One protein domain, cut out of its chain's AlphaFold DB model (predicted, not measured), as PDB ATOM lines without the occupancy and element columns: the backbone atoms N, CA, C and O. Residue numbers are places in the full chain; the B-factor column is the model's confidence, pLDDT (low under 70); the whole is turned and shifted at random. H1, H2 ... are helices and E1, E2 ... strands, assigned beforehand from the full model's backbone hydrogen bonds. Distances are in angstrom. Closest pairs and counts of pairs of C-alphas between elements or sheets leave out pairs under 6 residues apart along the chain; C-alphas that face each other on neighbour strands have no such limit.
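AT A GLANCE: This is residues 76 to 195 of the 200 residues of an uncharacterized protein of Blattella germanica (UniProt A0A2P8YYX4). Two unequal lobes lie at the ends of a flat, open shape: in the larger, three helices H1, H2 and H3 gather beside a tiny two-strand sheet of E1 and E4, and the hairpin E2 and E3 reaches away at one end; the smaller is a loose pair of helices, H4 and H5, that are not clearly in contact. A 26-residue link joins the lobes; its residues 152 to 153 pair with E4, and its residues 163 to 168 stick out. The printed part has 120 residues, with five named helices and four named strands in the order H1 E1 E2 E3 E4 H2 H3 H4 H5; both sheets, E1 - E4 and E2 - E3, are antiparallel. The class is mixed, helices and strands, with under half of the residues in named elements. The whole is only just loose, close to compact, with a radius of gyration of the C-alphas of 16.5 A and spans of 50 by 39 by 20 A.

HOW THE PARTS SIT: H1, residues 76 to 86, comes first, and the closest C-alphas of H1 and E1, residues 91 to 93, are those of Tyr 85 and Ser 91, 6.4 A apart. E1 is the antiparallel neighbour of E4, residues 117 to 119, with N 92 and O 118 within hydrogen-bond range at 2.8 A. E2, residues 100 to 104, and E3, residues 111 to 115, form an antiparallel hairpin, with N 101 and O 114 at 2.8 A and N 112 and O 103 at 2.8 A. E3 runs on into E4 across a break of 1 residue, at 56 degrees. H2, residues 123 to 133, touches H3, residues 141 to 146, at a steep tilt of 67 degrees, opposite ways; their closest C-alphas are those of Ile 123 and Tyr 145, 7.0 A apart. H1 is close to H2 but not clearly touching it, with the closest C-alphas those of Phe 84 and Phe 130, 7.6 A apart. H1 is also close to H3 but not clearly touching it, with Val 81 and Phe 144 the closest at 7.4 A between C-alphas, and about perpendicular at 76 degrees. H4, residues 173 to 179, and H5, residues 187 to 194, are only just apart, their closest C-alphas 8.4 A from each other. In H1, H2, H3 and H5 every O i to N i+4 pair is within hydrogen-bond range, and in H4 2 of 3 are.

IN THESE COORDINATES: H1 begins at C-alpha 76 (353.918, 297.076, 293.719) and is 15.4 A long, and H2 is 15.2 A. E2 and E3 are each 13.0 A, E1 is 6.9 A and E4 6.7 A. H3 is 8.8 A, H4 10.2 A and H5 10.6 A, ending at C-alpha 194 (366.427, 333.013, 301.581).

THE WHOLE: The two C-alphas farthest apart are those of Thr 108 and Asp 182, 51.7 A. The printed part has no cut, and the link from H3 to H4 is long. The mean pLDDT of the printed part is 84.7; residues 160 to 178, residue 183 and residues 193 to 195 are under 70.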
ATOM      1  N   GLU A  76     353.406 296.075 294.654       91.12
ATOM      2  CA  GLU A  76     353.918 297.076 293.719       91.12
ATOM      3  C   GLU A  76     353.901 298.466 294.348       91.12
ATOM      4  O   GLU A  76     354.955 299.087 294.466       91.12
ATOM      5  N   THR A  77     352.755 298.906 294.875       91.88
ATOM      6  CA  THR A  77     352.648 300.204 295.553       91.88
ATOM      7  C   THR A  77     353.559 300.270 296.780       91.88
ATOM      8  O   THR A  77     354.218 301.280 297.008       91.88
ATOM      9  N   ALA A  78     353.679 299.183 297.548       91.25
ATOM     10  CA  ALA A  78     354.587 299.121 298.693       91.25
ATOM     11  C   ALA A  78     356.067 299.257 298.294       91.25
ATOM     12  O   ALA A  78     356.869 299.806 299.053       91.25
ATOM     13  N   ASN A  79     356.449 298.724 297.132       92.62
ATOM     14  CA  ASN A  79     357.800 298.878 296.601       92.62
ATOM     15  C   ASN A  79     358.028 300.295 296.078       92.62
ATOM     16  O   ASN A  79     359.054 300.880 296.410       92.62
ATOM     17  N   LEU A  80     357.054 300.857 295.363       95.62
ATOM     18  CA  LEU A  80     357.114 302.220 294.849       95.62
ATOM     19  C   LEU A  80     357.255 303.246 295.982       95.62
ATOM     20  O   LEU A  80     358.137 304.093 295.941       95.62
ATOM     21  N   VAL A  81     356.449 303.130 297.043       96.25
ATOM     22  CA  VAL A  81     356.552 304.009 298.223       96.25
ATOM     23  C   VAL A  81     357.928 303.878 298.881       96.25
ATOM     24  O   VAL A  81     358.530 304.874 299.279       96.25
ATOM     25  N   ARG A  82     358.464 302.654 298.978       94.25
ATOM     26  CA  ARG A  82     359.806 302.415 299.528       94.25
ATOM     27  C   ARG A  82     360.894 303.069 298.684       94.25
ATOM     28  O   ARG A  82     361.824 303.631 299.250       94.25
ATOM     29  N   GLU A  83     360.784 302.979 297.365       96.06
ATOM     30  CA  GLU A  83     361.711 303.608 296.431       96.06
ATOM     31  C   GLU A  83     361.626 305.134 296.505       96.06
ATOM     32  O   GLU A  83     362.657 305.784 296.658       96.06
ATOM     33  N   PHE A  84     360.411 305.685 296.547       97.44
ATOM     34  CA  PHE A  84     360.162 307.114 296.725       97.44
ATOM     35  C   PHE A  84     360.850 307.669 297.981       97.44
ATOM     36  O   PHE A  84     361.576 308.659 297.913       97.44
ATOM     37  N   TYR A  85     360.715 306.991 299.126       97.50
ATOM     38  CA  TYR A  85     361.414 307.379 300.358       97.50
ATOM     39  C   TYR A  85     362.945 307.371 300.222       97.50
ATOM     40  O   TYR A  85     363.627 308.136 300.909       97.50
ATOM     41  N   CYS A  86     363.495 306.511 299.366       95.69
ATOM     42  CA  CYS A  86     364.932 306.368 299.144       95.69
ATOM     43  C   CYS A  86     365.493 307.319 298.077       95.69
ATOM     44  O   CYS A  86     366.714 307.350 297.907       95.69
ATOM     45  N   MET A  87     364.654 308.093 297.383       95.81
ATOM     46  CA  MET A  87     365.108 309.093 296.417       95.81
ATOM     47  C   MET A  87     365.917 310.196 297.105       95.81
ATOM     48  O   MET A  87     365.553 310.676 298.179       95.81
ATOM     49  N   ASP A  88     366.987 310.654 296.453       92.50
ATOM     50  CA  ASP A  88     367.885 311.685 296.991       92.50
ATOM     51  C   ASP A  88     367.216 313.057 297.176       92.50
ATOM     52  O   ASP A  88     367.681 313.870 297.976       92.50
ATOM     53  N   SER A  89     366.124 313.318 296.453       91.44
ATOM     54  CA  SER A  89     365.285 314.512 296.617       91.44
ATOM     55  C   SER A  89     364.394 314.456 297.864       91.44
ATOM     56  O   SER A  89     363.980 315.505 298.355       91.44
ATOM     57  N   ILE A  90     364.106 313.255 298.377       95.06
ATOM     58  CA  ILE A  90     363.198 313.015 299.509       95.06
ATOM     59  C   ILE A  90     363.982 312.758 300.798       95.06
ATOM     60  O   ILE A  90     363.654 313.311 301.851       95.06
ATOM     61  N   SER A  91     365.041 311.952 300.730       95.44
ATOM     62  CA  SER A  91     365.932 311.671 301.856       95.44
ATOM     63  C   SER A  91     367.399 311.747 301.448       95.44
ATOM     64  O   SER A  91     367.746 311.493 300.301       95.44
ATOM     65  N   ARG A  92     368.297 312.048 302.386       93.06
ATOM     66  CA  ARG A  92     369.751 312.081 302.163       93.06
ATOM     67  C   ARG A  92     370.444 310.944 302.890       93.06
ATOM     68  O   ARG A  92     370.124 310.664 304.041       93.06
ATOM     69  N   LEU A  93     371.416 310.320 302.227       93.31
ATOM     70  CA  LEU A  93     372.316 309.351 302.852       93.31
ATOM     71  C   LEU A  93     373.224 310.017 303.874       93.31
ATOM     72  O   LEU A  93     373.740 311.112 303.658       93.31
ATOM     73  N   THR A  94     373.487 309.295 304.956       90.00
ATOM     74  CA  THR A  94     374.522 309.678 305.907       90.00
ATOM     75  C   THR A  94     375.917 309.357 305.360       90.00
ATOM     76  O   THR A  94     376.133 308.254 304.842       90.00
ATOM     77  N   PRO A  95     376.894 310.272 305.499       87.88
ATOM     78  CA  PRO A  95     378.251 310.046 305.006       87.88
ATOM     79  C   PRO A  95     379.036 309.052 305.877       87.88
ATOM     80  O   PRO A  95     379.930 308.363 305.382       87.88
ATOM     81  N   GLY A  96     378.716 308.952 307.171       86.31
ATOM     82  CA  GLY A  96     379.490 308.172 308.126       86.31
ATOM     83  C   GLY A  96     379.368 306.662 307.919       86.31
ATOM     84  O   GLY A  96     378.283 306.104 307.782       86.31
ATOM     85  N   ARG A  97     380.503 305.951 307.989       86.44
ATOM     86  CA  ARG A  97     380.535 304.475 307.943       86.44
ATOM     87  C   ARG A  97     379.762 303.830 309.100       86.44
ATOM     88  O   ARG A  97     379.218 302.743 308.936       86.44
ATOM     89  N   LYS A  98     379.741 304.488 310.264       87.44
ATOM     90  CA  LYS A  98     379.020 304.036 311.466       87.44
ATOM     91  C   LYS A  98     377.522 304.353 311.416       87.44
ATOM     92  O   LYS A  98     376.766 303.795 312.207       87.44
ATOM     93  N   ASP A  99     377.084 305.184 310.474       90.12
ATOM     94  CA  ASP A  99     375.684 305.570 310.316       90.12
ATOM     95  C   ASP A  99     374.935 304.515 309.505       90.12
ATOM     96  O   ASP A  99     374.455 304.738 308.394       90.12
ATOM     97  N   ALA A 100     374.862 303.312 310.063       92.81
ATOM     98  CA  ALA A 100     374.161 302.193 309.470       92.81
ATOM     99  C   ALA A 100     373.277 301.499 310.505       92.81
ATOM    100  O   ALA A 100     373.526 301.550 311.710       92.81
ATOM    101  N   THR A 101     372.211 300.872 310.024       92.00
ATOM    102  CA  THR A 101     371.262 300.103 310.823       92.00
ATOM    103  C   THR A 101     371.230 298.657 310.345       92.00
ATOM    104  O   THR A 101     371.340 298.373 309.151       92.00
ATOM    105  N   SER A 102     371.123 297.723 311.288       93.31
ATOM    106  CA  SER A 102     371.012 296.299 310.983       93.31
ATOM    107  C   SER A 102     369.541 295.940 310.815       93.31
ATOM    108  O   SER A 102     368.782 295.962 311.782       93.31
ATOM    109  N   ILE A 103     369.139 295.611 309.590       92.12
ATOM    110  CA  ILE A 103     367.759 295.251 309.252       92.12
ATOM    111  C   ILE A 103     367.707 293.759 308.932       92.12
ATOM    112  O   ILE A 103     368.514 293.241 308.160       92.12
ATOM    113  N   LYS A 104     366.758 293.050 309.549       92.31
ATOM    114  CA  LYS A 104     366.504 291.637 309.266       92.31
ATOM    115  C   LYS A 104     365.624 291.527 308.026       92.31
ATOM    116  O   LYS A 104     364.523 292.068 308.007       92.31
ATOM    117  N   ASP A 105     366.093 290.802 307.020       87.00
ATOM    118  CA  ASP A 105     365.287 290.478 305.850       87.00
ATOM    119  C   ASP A 105     364.187 289.478 306.255       87.00
ATOM    120  O   ASP A 105     364.502 288.394 306.762       87.00
ATOM    121  N   PRO A 106     362.899 289.809 306.056       81.62
ATOM    122  CA  PRO A 106     361.797 288.932 306.432       81.62
ATOM    123  C   PRO A 106     361.750 287.632 305.619       81.62
ATOM    124  O   PRO A 106     361.194 286.654 306.108       81.62
ATOM    125  N   ARG A 107     362.319 287.593 304.405       84.81
ATOM    126  CA  ARG A 107     362.300 286.389 303.554       84.81
ATOM    127  C   ARG A 107     363.452 285.445 303.859       84.81
ATOM    128  O   ARG A 107     363.245 284.244 303.969       84.81
ATOM    129  N   THR A 108     364.665 285.982 303.967       88.12
ATOM    130  CA  THR A 108     365.882 285.168 304.138       88.12
ATOM    131  C   THR A 108     366.282 284.992 305.600       88.12
ATOM    132  O   THR A 108     367.119 284.150 305.914       88.12
ATOM    133  N   GLY A 109     365.732 285.807 306.506       89.81
ATOM    134  CA  GLY A 109     366.084 285.825 307.926       89.81
ATOM    135  C   GLY A 109     367.465 286.419 308.230       89.81
ATOM    136  O   GLY A 109     367.790 286.614 309.405       89.81
ATOM    137  N   LYS A 110     368.265 286.735 307.203       92.38
ATOM    138  CA  LYS A 110     369.611 287.299 307.337       92.38
ATOM    139  C   LYS A 110     369.538 288.776 307.720       92.38
ATOM    140  O   LYS A 110     368.648 289.506 307.289       92.38
ATOM    141  N   ARG A 111     370.494 289.224 308.533       93.75
ATOM    142  CA  ARG A 111     370.655 290.644 308.863       93.75
ATOM    143  C   ARG A 111     371.550 291.311 307.829       93.75
ATOM    144  O   ARG A 111     372.634 290.812 307.546       93.75
ATOM    145  N   GLN A 112     371.098 292.441 307.306       92.50
ATOM    146  CA  GLN A 112     371.855 293.282 306.390       92.50
ATOM    147  C   GLN A 112     372.132 294.627 307.054       92.50
ATOM    148  O   GLN A 112     371.275 295.175 307.751       92.50
ATOM    149  N   LEU A 113     373.342 295.144 306.863       93.31
ATOM    150  CA  LEU A 113     373.732 296.459 307.353       93.31
ATOM    151  C   LEU A 113     373.436 297.494 306.262       93.31
ATOM    152  O   LEU A 113     374.083 297.493 305.218       93.31
ATOM    153  N   ILE A 114     372.451 298.357 306.499       94.06
ATOM    154  CA  ILE A 114     371.977 299.358 305.535       94.06
ATOM    155  C   ILE A 114     372.307 300.749 306.074       94.06
ATOM    156  O   ILE A 114     372.067 301.029 307.248       94.06
ATOM    157  N   LYS A 115     372.867 301.630 305.235       94.94
ATOM    158  CA  LYS A 115     373.173 303.015 305.624       94.94
ATOM    159  C   LYS A 115     371.896 303.773 305.994       94.94
ATOM    160  O   LYS A 115     370.860 303.602 305.349       94.94
ATOM    161  N   LYS A 116     371.980 304.611 307.024       95.00
ATOM    162  CA  LYS A 116     370.881 305.484 307.434       95.00
ATOM    163  C   LYS A 116     370.649 306.563 306.378       95.00
ATOM    164  O   LYS A 116     371.562 306.985 305.663       95.00
ATOM    165  N   ARG A 117     369.404 307.012 306.293       95.44
ATOM    166  CA  ARG A 117     368.987 308.168 305.506       95.44
ATOM    167  C   ARG A 117     368.122 309.063 306.377       95.44
ATOM    168  O   ARG A 117     367.377 308.541 307.197       95.44
ATOM    169  N   TYR A 118     368.193 310.372 306.189       94.44
ATOM    170  CA  TYR A 118     367.309 311.330 306.858       94.44
ATOM    171  C   TYR A 118     366.401 311.988 305.831       94.44
ATOM    172  O   TYR A 118     366.871 312.377 304.762       94.44
ATOM    173  N   LEU A 119     365.109 312.092 306.130       94.88
ATOM    174  CA  LEU A 119     364.191 312.883 305.316       94.88
ATOM    175  C   LEU A 119     364.642 314.346 305.275       94.88
ATOM    176  O   LEU A 119     365.006 314.910 306.303       94.88
ATOM    177  N   VAL A 120     364.585 314.951 304.088       90.88
ATOM    178  CA  VAL A 120     364.890 316.382 303.875       90.88
ATOM    179  C   VAL A 120     363.702 317.270 304.254       90.88
ATOM    180  O   VAL A 120     363.847 318.472 304.439       90.88
ATOM    181  N   MET A 121     362.517 316.672 304.348       90.06
ATOM    182  CA  MET A 121     361.249 317.347 304.585       90.06
ATOM    183  C   MET A 121     360.402 316.571 305.590       90.06
ATOM    184  O   MET A 121     360.736 315.446 305.982       90.06
ATOM    185  N   THR A 122     359.289 317.154 306.015       92.31
ATOM    186  CA  THR A 122     358.322 316.452 306.862       92.31
ATOM    187  C   THR A 122     357.675 315.288 306.101       92.31
ATOM    188  O   THR A 122     357.573 315.294 304.872       92.31
ATOM    189  N   ILE A 123     357.186 314.269 306.822       95.06
ATOM    190  CA  ILE A 123     356.472 313.151 306.173       95.06
ATOM    191  C   ILE A 123     355.221 313.659 305.438       95.06
ATOM    192  O   ILE A 123     354.861 313.123 304.392       95.06
ATOM    193  N   LEU A 124     354.572 314.706 305.959       94.38
ATOM    194  CA  LEU A 124     353.383 315.283 305.341       94.38
ATOM    195  C   LEU A 124     353.702 315.926 303.985       94.38
ATOM    196  O   LEU A 124     352.989 315.672 303.016       94.38
ATOM    197  N   GLU A 125     354.780 316.709 303.898       93.81
ATOM    198  CA  GLU A 125     355.251 317.269 302.624       93.81
ATOM    199  C   GLU A 125     355.618 316.154 301.638       93.81
ATOM    200  O   GLU A 125     355.185 316.188 300.486       93.81
ATOM    201  N   ALA A 126     356.335 315.123 302.098       95.69
ATOM    202  CA  ALA A 126     356.691 313.976 301.265       95.69
ATOM    203  C   ALA A 126     355.448 313.232 300.737       95.69
ATOM    204  O   ALA A 126     355.419 312.838 299.575       95.69
ATOM    205  N   PHE A 127     354.402 313.080 301.556       96.94
ATOM    206  CA  PHE A 127     353.131 312.492 301.127       96.94
ATOM    207  C   PHE A 127     352.432 313.343 300.063       96.94
ATOM    208  O   PHE A 127     351.927 312.808 299.078       96.94
ATOM    209  N   ASN A 128     352.407 314.664 300.247       95.62
ATOM    210  CA  ASN A 128     351.801 315.573 299.277       95.62
ATOM    211  C   ASN A 128     352.538 315.512 297.930       95.62
ATOM    212  O   ASN A 128     351.884 315.466 296.891       95.62
ATOM    213  N   LEU A 129     353.875 315.435 297.944       95.56
ATOM    214  CA  LEU A 129     354.671 315.219 296.732       95.56
ATOM    215  C   LEU A 129     354.378 313.858 296.094       95.56
ATOM    216  O   LEU A 129     354.126 313.797 294.898       95.56
ATOM    217  N   PHE A 130     354.308 312.787 296.886       96.56
ATOM    218  CA  PHE A 130     353.971 311.458 296.371       96.56
ATOM    219  C   PHE A 130     352.606 311.442 295.668       96.56
ATOM    220  O   PHE A 130     352.466 310.857 294.600       96.56
ATOM    221  N   LYS A 131     351.591 312.106 296.236       96.06
ATOM    222  CA  LYS A 131     350.260 312.211 295.616       96.06
ATOM    223  C   LYS A 131     350.244 313.094 294.368       96.06
ATOM    224  O   LYS A 131     349.372 312.887 293.530       96.06
ATOM    225  N   ALA A 132     351.152 314.060 294.265       94.94
ATOM    226  CA  ALA A 132     351.311 314.878 293.067       94.94
ATOM    227  C   ALA A 132     351.985 314.092 291.932       94.94
ATOM    228  O   ALA A 132     351.544 314.191 290.791       94.94
ATOM    229  N   ASP A 133     353.000 313.286 292.257       94.38
ATOM    230  CA  ASP A 133     353.746 312.478 291.285       94.38
ATOM    231  C   ASP A 133     352.965 311.224 290.841       94.38
ATOM    232  O   ASP A 133     353.101 310.792 289.699       94.38
ATOM    233  N   TYR A 134     352.127 310.662 291.724       94.56
ATOM    234  CA  TYR A 134     351.341 309.438 291.495       94.56
ATOM    235  C   TYR A 134     349.856 309.628 291.873       94.56
ATOM    236  O   TYR A 134     349.369 309.046 292.859       94.56
ATOM    237  N   PRO A 135     349.106 310.479 291.147       93.94
ATOM    238  CA  PRO A 135     347.718 310.809 291.478       93.94
ATOM    239  C   PRO A 135     346.768 309.599 291.438       93.94
ATOM    240  O   PRO A 135     345.831 309.530 292.241       93.94
ATOM    241  N   GLU A 136     347.030 308.626 290.565       93.12
ATOM    242  CA  GLU A 136     346.257 307.394 290.371       93.12
ATOM    243  C   GLU A 136     346.330 306.431 291.563       93.12
ATOM    244  O   GLU A 136     345.431 305.611 291.773       93.12
ATOM    245  N   ILE A 137     347.376 306.541 292.384       92.00
ATOM    246  CA  ILE A 137     347.568 305.662 293.531       92.00
ATOM    247  C   ILE A 137     346.734 306.170 294.706       92.00
ATOM    248  O   ILE A 137     347.030 307.189 295.344       92.00
ATOM    249  N   ASN A 138     345.688 305.423 295.054       89.75
ATOM    250  CA  ASN A 138     344.885 305.714 296.234       89.75
ATOM    251  C   ASN A 138     345.552 305.168 297.506       89.75
ATOM    252  O   ASN A 138     345.297 304.047 297.939       89.75
ATOM    253  N   LEU A 139     346.434 305.976 298.095       92.25
ATOM    254  CA  LEU A 139     347.126 305.673 299.342       92.25
ATOM    255  C   LEU A 139     346.717 306.654 300.445       92.25
ATOM    256  O   LEU A 139     346.786 307.871 300.271       92.25
ATOM    257  N   GLN A 140     346.334 306.118 301.603       92.81
ATOM    258  CA  GLN A 140     346.013 306.917 302.786       92.81
ATOM    259  C   GLN A 140     347.276 307.411 303.506       92.81
ATOM    260  O   GLN A 140     348.302 306.729 303.526       92.81
ATOM    261  N   LYS A 141     347.167 308.567 304.181       94.56
ATOM    262  CA  LYS A 141     348.261 309.176 304.959       94.56
ATOM    263  C   LYS A 141     348.834 308.217 306.004       94.56
ATOM    264  O   LYS A 141     350.029 307.963 305.993       94.56
ATOM    265  N   SER A 142     347.998 307.631 306.864       93.62
ATOM    266  CA  SER A 142     348.433 306.675 307.899       93.62
ATOM    267  C   SER A 142     349.276 305.538 307.313       93.62
ATOM    268  O   SER A 142     350.385 305.274 307.777       93.62
ATOM    269  N   LYS A 143     348.803 304.937 306.218       92.62
ATOM    270  CA  LYS A 143     349.504 303.846 305.539       92.62
ATOM    271  C   LYS A 143     350.833 304.280 304.930       92.62
ATOM    272  O   LYS A 143     351.806 303.530 304.994       92.62
ATOM    273  N   PHE A 144     350.900 305.484 304.367       95.81
ATOM    274  CA  PHE A 144     352.152 306.045 303.860       95.81
ATOM    275  C   PHE A 144     353.187 306.247 304.977       95.81
ATOM    276  O   PHE A 144     354.365 305.944 304.779       95.81
ATOM    277  N   TYR A 145     352.751 306.697 306.157       95.12
ATOM    278  CA  TYR A 145     353.625 306.907 307.316       95.12
ATOM    279  C   TYR A 145     354.168 305.569 307.840       95.12
ATOM    280  O   TYR A 145     355.362 305.451 308.114       95.12
ATOM    281  N   GLU A 146     353.315 304.543 307.918       92.62
ATOM    282  CA  GLU A 146     353.707 303.175 308.295       92.62
ATOM    283  C   GLU A 146     354.656 302.522 307.282       92.62
ATOM    284  O   GLU A 146     355.506 301.716 307.653       92.62
ATOM    285  N   SER A 147     354.515 302.859 305.999       93.31
ATOM    286  CA  SER A 147     355.303 302.266 304.909       93.31
ATOM    287  C   SER A 147     356.737 302.805 304.830       93.31
ATOM    288  O   SER A 147     357.517 302.363 303.980       93.31
ATOM    289  N   ARG A 148     357.101 303.742 305.712       94.56
ATOM    290  CA  ARG A 148     358.450 304.297 305.804       94.56
ATOM    291  C   ARG A 148     359.468 303.204 306.167       94.56
ATOM    292  O   ARG A 148     359.320 302.536 307.191       94.56
ATOM    293  N   PRO A 149     360.545 303.029 305.381       94.44
ATOM    294  CA  PRO A 149     361.584 302.057 305.700       94.44
ATOM    295  C   PRO A 149     362.322 302.407 306.995       94.44
ATOM    296  O   PRO A 149     362.636 303.564 307.245       94.44
ATOM    297  N   GLN A 150     362.702 301.395 307.778       93.50
ATOM    298  CA  GLN A 150     363.351 301.586 309.084       93.50
ATOM    299  C   GLN A 150     364.688 302.354 309.027       93.50
ATOM    300  O   GLN A 150     365.087 302.972 310.007       93.50
ATOM    301  N   HIS A 151     365.400 302.307 307.897       95.00
ATOM    302  CA  HIS A 151     366.651 303.050 307.710       95.00
ATOM    303  C   HIS A 151     366.434 304.514 307.295       95.00
ATOM    304  O   HIS A 151     367.413 305.252 307.221       95.00
ATOM    305  N   VAL A 152     365.188 304.929 307.029       96.69
ATOM    306  CA  VAL A 152     364.807 306.301 306.669       96.69
ATOM    307  C   VAL A 152     364.233 307.000 307.903       96.69
ATOM    308  O   VAL A 152     363.093 306.783 308.321       96.69
ATOM    309  N   LEU A 153     365.058 307.843 308.500       95.12
ATOM    310  CA  LEU A 153     364.817 308.572 309.737       95.12
ATOM    311  C   LEU A 153     364.152 309.926 309.465       95.12
ATOM    312  O   LEU A 153     364.177 310.438 308.342       95.12
ATOM    313  N   LEU A 154     363.510 310.490 310.489       94.06
ATOM    314  CA  LEU A 154     362.822 311.778 310.369       94.06
ATOM    315  C   LEU A 154     363.822 312.928 310.240       94.06
ATOM    316  O   LEU A 154     364.930 312.850 310.766       94.06
ATOM    317  N   CYS A 155     363.392 314.036 309.635       88.81
ATOM    318  CA  CYS A 155     364.182 315.267 309.621       88.81
ATOM    319  C   CYS A 155     364.524 315.733 311.052       88.81
ATOM    320  O   CYS A 155     365.648 316.149 311.309       88.81
ATOM    321  N   SER A 156     363.604 315.561 312.008       86.00
ATOM    322  CA  SER A 156     363.802 315.889 313.429       86.00
ATOM    323  C   SER A 156     364.855 315.027 314.136       86.00
ATOM    324  O   SER A 156     365.390 315.432 315.166       86.00
ATOM    325  N   GLU A 157     365.143 313.835 313.606       88.75
ATOM    326  CA  GLU A 157     366.175 312.925 314.119       88.75
ATOM    327  C   GLU A 157     367.555 313.225 313.517       88.75
ATOM    328  O   GLU A 157     368.550 312.622 313.924       88.75
ATOM    329  N   THR A 158     367.628 314.148 312.551       84.94
ATOM    330  CA  THR A 158     368.894 314.578 311.963       84.94
ATOM    331  C   THR A 158     369.765 315.200 313.056       84.94
ATOM    332  O   THR A 158     369.302 316.098 313.768       84.94
ATOM    333  N   PRO A 159     371.031 314.768 313.202       81.00
ATOM    334  CA  PRO A 159     371.947 315.367 314.161       81.00
ATOM    335  C   PRO A 159     372.073 316.870 313.874       81.00
ATOM    336  O   PRO A 159     372.455 317.256 312.779       81.00
ATOM    337  N   GLN A 160     371.742 317.746 314.824       66.88
ATOM    338  CA  GLN A 160     371.696 319.209 314.594       66.88
ATOM    339  C   GLN A 160     373.078 319.843 314.359       66.88
ATOM    340  O   GLN A 160     373.193 321.014 314.014       66.88
ATOM    341  N   ASN A 161     374.127 319.042 314.482       62.72
ATOM    342  CA  ASN A 161     375.530 319.363 314.280       62.72
ATOM    343  C   ASN A 161     376.008 319.241 312.814       62.72
ATOM    344  O   ASN A 161     377.214 319.316 312.570       62.72
ATOM    345  N   VAL A 162     375.115 319.085 311.825       60.44
ATOM    346  CA  VAL A 162     375.478 319.153 310.390       60.44
ATOM    347  C   VAL A 162     375.473 320.592 309.867       60.44
ATOM    348  O   VAL A 162     374.583 321.018 309.147       60.44
ATOM    349  N   CYS A 163     376.492 321.332 310.292       55.59
ATOM    350  CA  CYS A 163     377.243 322.387 309.601       55.59
ATOM    351  C   CYS A 163     377.924 323.199 310.708       55.59
ATOM    352  O   CYS A 163     377.253 323.843 311.506       55.59
ATOM    353  N   VAL A 164     379.251 323.122 310.797       48.03
ATOM    354  CA  VAL A 164     380.057 323.872 311.784       48.03
ATOM    355  C   VAL A 164     380.891 324.954 311.098       48.03
ATOM    356  O   VAL A 164     381.863 325.450 311.661       48.03
ATOM    357  N   CYS A 165     380.580 325.278 309.838       55.94
ATOM    358  CA  CYS A 165     381.360 326.280 309.128       55.94
ATOM    359  C   CYS A 165     381.065 327.663 309.719       55.94
ATOM    360  O   CYS A 165     379.922 327.976 310.035       55.94
ATOM    361  N   MET A 166     382.094 328.504 309.820       54.34
ATOM    362  CA  MET A 166     381.996 329.868 310.363       54.34
ATOM    363  C   MET A 166     381.008 330.787 309.619       54.34
ATOM    364  O   MET A 166     380.750 331.892 310.078       54.34
ATOM    365  N   TYR A 167     380.482 330.344 308.471       55.78
ATOM    366  CA  TYR A 167     379.621 331.116 307.577       55.78
ATOM    367  C   TYR A 167     378.145 330.694 307.594       55.78
ATOM    368  O   TYR A 167     377.300 331.477 307.177       55.78
ATOM    369  N   HIS A 168     377.816 329.482 308.045       59.97
ATOM    370  CA  HIS A 168     376.445 328.969 308.013       59.97
ATOM    371  C   HIS A 168     376.082 328.401 309.379       59.97
ATOM    372  O   HIS A 168     376.621 327.376 309.795       59.97
ATOM    373  N   GLU A 169     375.138 329.054 310.049       57.19
ATOM    374  CA  GLU A 169     374.514 328.536 311.256       57.19
ATOM    375  C   GLU A 169     373.336 327.636 310.875       57.19
ATOM    376  O   GLU A 169     372.512 327.982 310.025       57.19
ATOM    377  N   ASN A 170     373.256 326.459 311.499       60.38
ATOM    378  CA  ASN A 170     372.149 325.532 311.294       60.38
ATOM    379  C   ASN A 170     370.938 326.001 312.117       60.38
ATOM    380  O   ASN A 170     370.622 325.449 313.172       60.38
ATOM    381  N   PHE A 171     370.306 327.090 311.679       63.50
ATOM    382  CA  PHE A 171     369.162 327.663 312.372       63.50
ATOM    383  C   PHE A 171     367.922 326.776 312.178       63.50
ATOM    384  O   PHE A 171     367.561 326.412 311.056       63.50
ATOM    385  N   LYS A 172     367.233 326.428 313.272       63.56
ATOM    386  CA  LYS A 172     365.974 325.670 313.209       63.56
ATOM    387  C   LYS A 172     364.864 326.541 312.640       63.56
ATOM    388  O   LYS A 172     364.220 327.275 313.370       63.56
ATOM    389  N   VAL A 173     364.596 326.403 311.352       63.62
ATOM    390  CA  VAL A 173     363.560 327.158 310.627       63.62
ATOM    391  C   VAL A 173     362.173 327.073 311.287       63.62
ATOM    392  O   VAL A 173     361.430 328.050 311.280       63.62
ATOM    393  N   GLU A 174     361.852 325.949 311.937       63.00
ATOM    394  CA  GLU A 174     360.597 325.740 312.681       63.00
ATOM    395  C   GLU A 174     360.352 326.780 313.792       63.00
ATOM    396  O   GLU A 174     359.208 327.055 314.152       63.00
ATOM    397  N   THR A 175     361.402 327.380 314.365       64.56
ATOM    398  CA  THR A 175     361.216 328.424 315.385       64.56
ATOM    399  C   THR A 175     360.736 329.738 314.773       64.56
ATOM    400  O   THR A 175     359.994 330.466 315.429       64.56
ATOM    401  N   LEU A 176     361.081 330.020 313.512       67.56
ATOM    402  CA  LEU A 176     360.636 331.224 312.804       67.56
ATOM    403  C   LEU A 176     359.187 331.110 312.340       67.56
ATOM    404  O   LEU A 176     358.452 332.085 312.459       67.56
ATOM    405  N   SER A 177     358.748 329.928 311.895       68.88
ATOM    406  CA  SER A 177     357.350 329.720 311.488       68.88
ATOM    407  C   SER A 177     356.359 329.901 312.638       68.88
ATOM    408  O   SER A 177     355.227 330.312 312.419       68.88
ATOM    409  N   ASN A 178     356.779 329.616 313.873       69.31
ATOM    410  CA  ASN A 178     355.953 329.851 315.059       69.31
ATOM    411  C   ASN A 178     355.969 331.319 315.513       69.31
ATOM    412  O   ASN A 178     355.050 331.755 316.202       69.31
ATOM    413  N   ALA A 179     357.021 332.065 315.170       73.94
ATOM    414  CA  ALA A 179     357.196 333.458 315.569       73.94
ATOM    415  C   ALA A 179     356.606 334.454 314.558       73.94
ATOM    416  O   ALA A 179     356.282 335.579 314.937       73.94
ATOM    417  N   LEU A 180     356.475 334.063 313.286       76.50
ATOM    418  CA  LEU A 180     356.049 334.936 312.194       76.50
ATOM    419  C   LEU A 180     354.811 334.354 311.484       76.50
ATOM    420  O   LEU A 180     354.897 333.266 310.919       76.50
ATOM    421  N   PRO A 181     353.668 335.068 311.467       72.62
ATOM    422  CA  PRO A 181     352.418 334.563 310.889       72.62
ATOM    423  C   PRO A 181     352.450 334.418 309.358       72.62
ATOM    424  O   PRO A 181     351.774 333.546 308.825       72.62
ATOM    425  N   ASP A 182     353.272 335.212 308.661       74.81
ATOM    426  CA  ASP A 182     353.405 335.198 307.193       74.81
ATOM    427  C   ASP A 182     354.583 334.335 306.705       74.81
ATOM    428  O   ASP A 182     355.111 334.517 305.605       74.81
ATOM    429  N   PHE A 183     355.058 333.411 307.542       69.56
ATOM    430  CA  PHE A 183     356.229 332.610 307.221       69.56
ATOM    431  C   PHE A 183     355.887 331.441 306.277       69.56
ATOM    432  O   PHE A 183     354.857 330.785 306.466       69.56
ATOM    433  N   PRO A 184     356.746 331.118 305.288       72.12
ATOM    434  CA  PRO A 184     356.500 330.009 304.375       72.12
ATOM    435  C   PRO A 184     356.326 328.688 305.129       72.12
ATOM    436  O   PRO A 184     357.144 328.329 305.976       72.12
ATOM    437  N   THR A 185     355.272 327.940 304.800       70.06
ATOM    438  CA  THR A 185     354.934 326.679 305.489       70.06
ATOM    439  C   THR A 185     355.733 325.485 304.978       70.06
ATOM    440  O   THR A 185     355.835 324.479 305.676       70.06
ATOM    441  N   THR A 186     356.305 325.589 303.775       70.38
ATOM    442  CA  THR A 186     357.064 324.510 303.132       70.38
ATOM    443  C   THR A 186     358.545 324.864 303.052       70.38
ATOM    444  O   THR A 186     358.910 325.971 302.639       70.38
ATOM    445  N   ILE A 187     359.423 323.892 303.316       70.81
ATOM    446  CA  ILE A 187     360.887 324.085 303.249       70.81
ATOM    447  C   ILE A 187     361.337 324.601 301.869       70.81
ATOM    448  O   ILE A 187     362.224 325.444 301.776       70.81
ATOM    449  N   LYS A 188     360.706 324.148 300.777       72.62
ATOM    450  CA  LYS A 188     361.020 324.621 299.414       72.62
ATOM    451  C   LYS A 188     360.764 326.117 299.217       72.62
ATOM    452  O   LYS A 188     361.525 326.767 298.508       72.62
ATOM    453  N   GLU A 189     359.684 326.649 299.779       76.88
ATOM    454  CA  GLU A 189     359.336 328.069 299.652       76.88
ATOM    455  C   GLU A 189     360.262 328.930 300.504       76.88
ATOM    456  O   GLU A 189     360.761 329.948 300.033       76.88
ATOM    457  N   TYR A 190     360.579 328.453 301.707       73.69
ATOM    458  CA  TYR A 190     361.584 329.061 302.570       73.69
ATOM    459  C   TYR A 190     362.954 329.157 301.888       73.69
ATOM    460  O   TYR A 190     363.545 330.234 301.815       73.69
ATOM    461  N   LEU A 191     363.435 328.044 301.329       72.56
ATOM    462  CA  LEU A 191     364.712 328.002 300.625       72.56
ATOM    463  C   LEU A 191     364.721 328.967 299.426       72.56
ATOM    464  O   LEU A 191     365.707 329.668 299.225       72.56
ATOM    465  N   LYS A 192     363.618 329.071 298.669       73.75
ATOM    466  CA  LYS A 192     363.485 330.061 297.581       73.75
ATOM    467  C   LYS A 192     363.542 331.512 298.067       73.75
ATOM    468  O   LYS A 192     364.008 332.360 297.318       73.75
ATOM    469  N   ALA A 193     363.030 331.799 299.262       69.50
ATOM    470  CA  ALA A 193     363.000 333.153 299.814       69.50
ATOM    471  C   ALA A 193     364.361 333.600 300.373       69.50
ATOM    472  O   ALA A 193     364.682 334.783 300.302       69.50
ATOM    473  N   LEU A 194     365.156 332.677 300.928       68.12
ATOM    474  CA  LEU A 194     366.427 333.013 301.581       68.12
ATOM    475  C   LEU A 194     367.676 332.782 300.737       68.12
ATOM    476  O   LEU A 194     368.672 333.480 300.920       68.12
ATOM    477  N   CYS A 195     367.680 331.771 299.874       65.94
ATOM    478  CA  CYS A 195     368.880 331.415 299.134       65.94
ATOM    479  C   CYS A 195     368.899 332.147 297.791       65.94
ATOM    480  O   CYS A 195     368.022 331.946 296.954       65.94
TER     481      CYS A 195